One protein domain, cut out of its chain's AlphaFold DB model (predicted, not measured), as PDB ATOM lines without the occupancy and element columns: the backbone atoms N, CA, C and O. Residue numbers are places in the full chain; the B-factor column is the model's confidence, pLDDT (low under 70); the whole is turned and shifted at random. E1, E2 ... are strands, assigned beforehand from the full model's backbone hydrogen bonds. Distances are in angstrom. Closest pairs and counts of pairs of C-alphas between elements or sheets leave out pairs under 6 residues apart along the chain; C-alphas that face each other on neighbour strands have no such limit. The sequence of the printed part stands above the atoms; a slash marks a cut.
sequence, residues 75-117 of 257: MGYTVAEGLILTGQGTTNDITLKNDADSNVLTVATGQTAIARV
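Overview. This is residues 75 to 117 of the 257 residues of an uncharacterized protein of marine sediment metagenome (UniProt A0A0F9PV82). Two strand hairpins, E1 with E2 and E3 with E4, follow each other as two small separate sheets that do not stack face to face; their turns, at residues 79 to 81 and 98 to 102, lie far apart at the two ends of the long axis. After E4 the last stretch folds back, and residues 115 to 116 pair beside E4. The printed part has 43 residues, with four named strands in the order E1, E2, E3, E4 and no named helix; each sheet of two is antiparallel, and the class is all strand, though under half of the residues, 21 of 43, are in named elements. The whole is only just loose, close to compact, with a radius of gyration of the C-alphas of 11.5 A, and only just elongated, spanning 34 by 23 by 17 A.

Arrangement. Look first at the hairpin of E3, residues 92 to 97, and E4, residues 103 to 108, antiparallel neighbours at 173 degrees between their directions. The C-alphas of Thr 95 and Thr 106 face each other at 4.6 A; N 96 and O 105, 2.9 A, and N 107 and O 94, 3.0 A, are within hydrogen-bond range. Beyond E4, residues 115 to 116 make a short antiparallel pairing with residues 105 to 106 of E4. The other hairpin is E1, residues 75 to 78, with E2, residues 82 to 86, antiparallel at 144 degrees; N 76 and O 84 are 2.8 A apart and N 84 and O 76 2.9 A, both within hydrogen-bond range. Between the hairpins, the closest C-alphas of E2 and E3 are those of Thr 86 and Asp 93, 6.9 A apart. E1 is apart from E3 and from E4, and E2 is apart from E4.

Along the chain. Find C-alpha 92 at (6.131, -29.043, 43.887), where E3 begins; from there it runs 12.2 A to C-alpha 97. E4 runs 12.0 A from C-alpha 103 and ends at C-alpha 108, at (5.004, -27.733, 40.237). Go back to C-alpha 75 at (21.841, -31.093, 43.677) for the first residue of E1, which measures 10.7 A to C-alpha 78. E2 then runs 12.7 A from C-alpha 82 to C-alpha 86.

Size, cuts and confidence. The two C-alphas farthest apart are those of Ala 80 and Ala 100, 34.7 A. The printed part has no cut, and the links from E1 to E2, E2 to E3 and E3 to E4 are tight. The mean pLDDT of the printed part is 90.4, and residue 117 is under 70.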
ATOM      1  N   MET A  75      21.121 -32.140  44.397       91.12
ATOM      2  CA  MET A  75      21.841 -31.093  43.677       91.12
ATOM      3  C   MET A  75      23.001 -31.724  42.916       91.12
ATOM      4  O   MET A  75      23.774 -32.486  43.501       91.12
ATOM      5  N   GLY A  76      23.137 -31.361  41.648       90.12
ATOM      6  CA  GLY A  76      24.145 -31.873  40.736       90.12
ATOM      7  C   GLY A  76      24.799 -30.792  39.879       90.12
ATOM      8  O   GLY A  76      24.464 -29.608  39.967       90.12
ATOM      9  N   TYR A  77      25.745 -31.203  39.040       92.69
ATOM     10  CA  TYR A  77      26.339 -30.360  38.010       92.69
ATOM     11  C   TYR A  77      26.753 -31.173  36.784       92.69
ATOM     12  O   TYR A  77      27.393 -32.220  36.908       92.69
ATOM     13  N   THR A  78      26.505 -30.620  35.598       90.94
ATOM     14  CA  THR A  78      27.171 -31.043  34.362       90.94
ATOM     15  C   THR A  78      27.742 -29.832  33.633       90.94
ATOM     16  O   THR A  78      27.254 -28.710  33.752       90.94
ATOM     17  N   VAL A  79      28.788 -30.045  32.829       90.25
ATOM     18  CA  VAL A  79      29.381 -28.963  32.021       90.25
ATOM     19  C   VAL A  79      28.371 -28.380  31.025       90.25
ATOM     20  O   VAL A  79      28.466 -27.205  30.680       90.25
ATOM     21  N   ALA A  80      27.408 -29.186  30.572       93.50
ATOM     22  CA  ALA A  80      26.410 -28.776  29.591       93.50
ATOM     23  C   ALA A  80      25.212 -28.041  30.214       93.50
ATOM     24  O   ALA A  80      24.705 -27.104  29.603       93.50
ATOM     25  N   GLU A  81      24.767 -28.442  31.407       90.25
ATOM     26  CA  GLU A  81      23.519 -27.943  32.012       90.25
ATOM     27  C   GLU A  81      23.768 -26.989  33.188       90.25
ATOM     28  O   GLU A  81      22.866 -26.263  33.601       90.25
ATOM     29  N   GLY A  82      25.002 -26.921  33.696       92.81
ATOM     30  CA  GLY A  82      25.359 -26.069  34.822       92.81
ATOM     31  C   GLY A  82      24.935 -26.678  36.153       92.81
ATOM     32  O   GLY A  82      25.045 -27.884  36.347       92.81
ATOM     33  N   LEU A  83      24.514 -25.834  37.100       91.94
ATOM     34  CA  LEU A  83      23.946 -26.284  38.373       91.94
ATOM     35  C   LEU A  83      22.575 -26.914  38.118       91.94
ATOM     36  O   LEU A  83      21.691 -26.264  37.563       91.94
ATOM     37  N   ILE A  84      22.389 -28.137  38.597       92.12
ATOM     38  CA  ILE A  84      21.159 -28.898  38.418       92.12
ATOM     39  C   ILE A  84      20.534 -29.115  39.792       92.12
ATOM     40  O   ILE A  84      21.190 -29.590  40.717       92.12
ATOM     41  N   LEU A  85      19.265 -28.740  39.940       91.75
ATOM     42  CA  LEU A  85      18.452 -29.060  41.110       91.75
ATOM     43  C   LEU A  85      17.279 -29.904  40.636       91.75
ATOM     44  O   LEU A  85      16.507 -29.458  39.788       91.75
ATOM     45  N   THR A  86      17.115 -31.082  41.224       91.12
ATOM     46  CA  THR A  86      15.917 -31.901  41.046       91.12
ATOM     47  C   THR A  86      15.256 -32.125  42.390       91.12
ATOM     48  O   THR A  86      15.904 -32.257  43.430       91.12
ATOM     49  N   GLY A  87      13.930 -32.150  42.383       91.00
ATOM     50  CA  GLY A  87      13.171 -32.530  43.556       91.00
ATOM     51  C   GLY A  87      12.000 -33.411  43.173       91.00
ATOM     52  O   GLY A  87      11.594 -33.458  42.021       91.00
ATOM     53  N   GLN A  88      11.511 -34.152  44.159       87.75
ATOM     54  CA  GLN A  88      10.494 -35.195  44.000       87.75
ATOM     55  C   GLN A  88       9.302 -34.920  44.926       87.75
ATOM     56  O   GLN A  88       8.729 -35.834  45.524       87.75
ATOM     57  N   GLY A  89       8.991 -33.643  45.157       90.00
ATOM     58  CA  GLY A  89       7.877 -33.280  46.020       90.00
ATOM     59  C   GLY A  89       6.549 -33.697  45.394       90.00
ATOM     60  O   GLY A  89       6.387 -33.711  44.183       90.00
ATOM     61  N   THR A  90       5.566 -34.035  46.226       92.00
ATOM     62  CA  THR A  90       4.245 -34.479  45.748       92.00
ATOM     63  C   THR A  90       3.392 -33.347  45.172       92.00
ATOM     64  O   THR A  90       2.418 -33.613  44.475       92.00
ATOM     65  N   THR A  91       3.718 -32.098  45.517       92.00
ATOM     66  CA  THR A  91       3.003 -30.888  45.071       92.00
ATOM     67  C   THR A  91       3.887 -30.009  44.192       92.00
ATOM     68  O   THR A  91       3.451 -29.516  43.154       92.00
ATOM     69  N   ASN A  92       5.126 -29.785  44.629       92.94
ATOM     70  CA  ASN A  92       6.131 -29.043  43.887       92.94
ATOM     71  C   ASN A  92       7.423 -29.843  43.921       92.94
ATOM     72  O   ASN A  92       7.870 -30.207  45.010       92.94
ATOM     73  N   ASP A  93       8.036 -30.043  42.763       93.38
ATOM     74  CA  ASP A  93       9.362 -30.644  42.675       93.38
ATOM     75  C   ASP A  93      10.386 -29.714  43.331       93.38
ATOM     76  O   ASP A  93      11.168 -30.144  44.172       93.38
ATOM     77  N   ILE A  94      10.314 -28.408  43.052       94.12
ATOM     78  CA  ILE A  94      11.231 -27.402  43.610       94.12
ATOM     79  C   ILE A  94      10.427 -26.291  44.288       94.12
ATOM     80  O   ILE A  94       9.455 -25.784  43.725       94.12
ATOM     81  N   THR A  95      10.841 -25.886  45.492       92.75
ATOM     82  CA  THR A  95      10.279 -24.740  46.225       92.75
ATOM     83  C   THR A  95      11.400 -23.884  46.812       92.75
ATOM     84  O   THR A  95      12.196 -24.369  47.609       92.75
ATOM     85  N   LEU A  96      11.430 -22.597  46.461       93.38
ATOM     86  CA  LEU A  96      12.239 -21.578  47.132       93.38
ATOM     87  C   LEU A  96      11.324 -20.750  48.028       93.38
ATOM     88  O   LEU A  96      10.272 -20.309  47.564       93.38
ATOM     89  N   LYS A  97      11.708 -20.526  49.287       92.19
ATOM     90  CA  LYS A  97      10.920 -19.763  50.267       92.19
ATOM     91  C   LYS A  97      11.701 -18.552  50.772       92.19
ATOM     92  O   LYS A  97      12.929 -18.550  50.742       92.19
ATOM     93  N   ASN A  98      10.990 -17.521  51.217       93.50
ATOM     94  CA  ASN A  98      11.577 -16.446  52.007       93.50
ATOM     95  C   ASN A  98      11.712 -16.886  53.477       93.50
ATOM     96  O   ASN A  98      11.190 -17.923  53.880       93.50
ATOM     97  N   ASP A  99      12.389 -16.072  54.285       94.06
ATOM     98  CA  ASP A  99      12.618 -16.343  55.714       94.06
ATOM     99  C   ASP A  99      11.324 -16.322  56.559       94.06
ATOM    100  O   ASP A  99      11.257 -16.876  57.649       94.06
ATOM    101  N   ALA A 100      10.243 -15.744  56.021       96.50
ATOM    102  CA  ALA A 100       8.900 -15.814  56.598       96.50
ATOM    103  C   ALA A 100       8.114 -17.060  56.137       96.50
ATOM    104  O   ALA A 100       6.887 -17.088  56.222       96.50
ATOM    105  N   ASP A 101       8.805 -18.066  55.602       93.00
ATOM    106  CA  ASP A 101       8.245 -19.340  55.155       93.00
ATOM    107  C   ASP A 101       7.178 -19.223  54.043       93.00
ATOM    108  O   ASP A 101       6.322 -20.091  53.860       93.00
ATOM    109  N   SER A 102       7.238 -18.159  53.242       90.56
ATOM    110  CA  SER A 102       6.391 -17.965  52.059       90.56
ATOM    111  C   SER A 102       7.129 -18.372  50.791       90.56
ATOM    112  O   SER A 102       8.302 -18.046  50.627       90.56
ATOM    113  N   ASN A 103       6.449 -19.045  49.862       92.50
ATOM    114  CA  ASN A 103       7.044 -19.406  48.575       92.50
ATOM    115  C   ASN A 103       7.447 -18.141  47.791       92.50
ATOM    116  O   ASN A 103       6.717 -17.157  47.761       92.50
ATOM    117  N   VAL A 104       8.593 -18.195  47.124       89.62
ATOM    118  CA  VAL A 104       9.128 -17.167  46.216       89.62
ATOM    119  C   VAL A 104       9.136 -17.697  44.783       89.62
ATOM    120  O   VAL A 104       8.773 -16.990  43.844       89.62
ATOM    121  N   LEU A 105       9.497 -18.971  44.619       91.56
ATOM    122  CA  LEU A 105       9.539 -19.658  43.335       91.56
ATOM    123  C   LEU A 105       9.117 -21.110  43.510       91.56
ATOM    124  O   LEU A 105       9.576 -21.762  44.451       91.56
ATOM    125  N   THR A 106       8.307 -21.632  42.594       92.12
ATOM    126  CA  THR A 106       8.013 -23.064  42.554       92.12
ATOM    127  C   THR A 106       8.096 -23.630  41.145       92.12
ATOM    128  O   THR A 106       7.780 -22.964  40.157       92.12
ATOM    129  N   VAL A 107       8.488 -24.898  41.075       93.19
ATOM    130  CA  VAL A 107       8.249 -25.766  39.922       93.19
ATOM    131  C   VAL A 107       7.259 -26.818  40.397       93.19
ATOM    132  O   VAL A 107       7.581 -27.617  41.277       93.19
ATOM    133  N   ALA A 108       6.030 -26.756  39.888       93.25
ATOM    134  CA  ALA A 108       5.004 -27.733  40.237       93.25
ATOM    135  C   ALA A 108       5.381 -29.113  39.682       93.25
ATOM    136  O   ALA A 108       6.032 -29.200  38.640       93.25
ATOM    137  N   THR A 109       4.967 -30.173  40.375       92.69
ATOM    138  CA  THR A 109       5.361 -31.544  40.035       92.69
ATOM    139  C   THR A 109       5.041 -31.892  38.583       92.69
ATOM    140  O   THR A 109       3.896 -31.760  38.143       92.69
ATOM    141  N   GLY A 110       6.060 -32.332  37.839       90.19
ATOM    142  CA  GLY A 110       5.931 -32.743  36.438       90.19
ATOM    143  C   GLY A 110       5.791 -31.601  35.424       90.19
ATOM    144  O   GLY A 110       5.505 -31.869  34.256       90.19
ATOM    145  N   GLN A 111       5.984 -30.345  35.835       90.88
ATOM    146  CA  GLN A 111       5.955 -29.201  34.925       90.88
ATOM    147  C   GLN A 111       7.349 -28.822  34.424       90.88
ATOM    148  O   GLN A 111       8.349 -28.960  35.119       90.88
ATOM    149  N   THR A 112       7.401 -28.247  33.224       90.62
ATOM    150  CA  THR A 112       8.631 -27.711  32.611       90.62
ATOM    151  C   THR A 112       8.737 -26.189  32.721       90.62
ATOM    152  O   THR A 112       9.593 -25.573  32.089       90.62
ATOM    153  N   ALA A 113       7.832 -25.561  33.473       86.75
ATOM    154  CA  ALA A 113       7.741 -24.119  33.623       86.75
ATOM    155  C   ALA A 113       7.729 -23.725  35.099       86.75
ATOM    156  O   ALA A 113       7.225 -24.442  35.965       86.75
ATOM    157  N   ILE A 114       8.270 -22.544  35.362       87.25
ATOM    158  CA  ILE A 114       8.350 -21.971  36.697       87.25
ATOM    159  C   ILE A 114       7.098 -21.131  36.958       87.25
ATOM    160  O   ILE A 114       6.723 -20.293  36.136       87.25
ATOM    161  N   ALA A 115       6.493 -21.293  38.132       78.81
ATOM    162  CA  ALA A 115       5.492 -20.365  38.635       78.81
ATOM    163  C   ALA A 115       6.185 -19.289  39.486       78.81
ATOM    164  O   ALA A 115       6.760 -19.575  40.539       78.81
ATOM    165  N   ARG A 116       6.141 -18.028  39.032       73.94
ATOM    166  CA  ARG A 116       6.564 -16.887  39.858       73.94
ATOM    167  C   ARG A 116       5.493 -16.613  40.903       73.94
ATOM    168  O   ARG A 116       4.352 -16.315  40.545       73.94
ATOM    169  N   VAL A 117       5.855 -16.669  42.181       68.12
ATOM    170  CA  VAL A 117       4.930 -16.290  43.251       68.12
ATOM    171  C   VAL A 117       4.758 -14.769  43.205       68.12
ATOM    172  O   VAL A 117       5.720 -14.028  43.378       68.12
TER     173      VAL A 117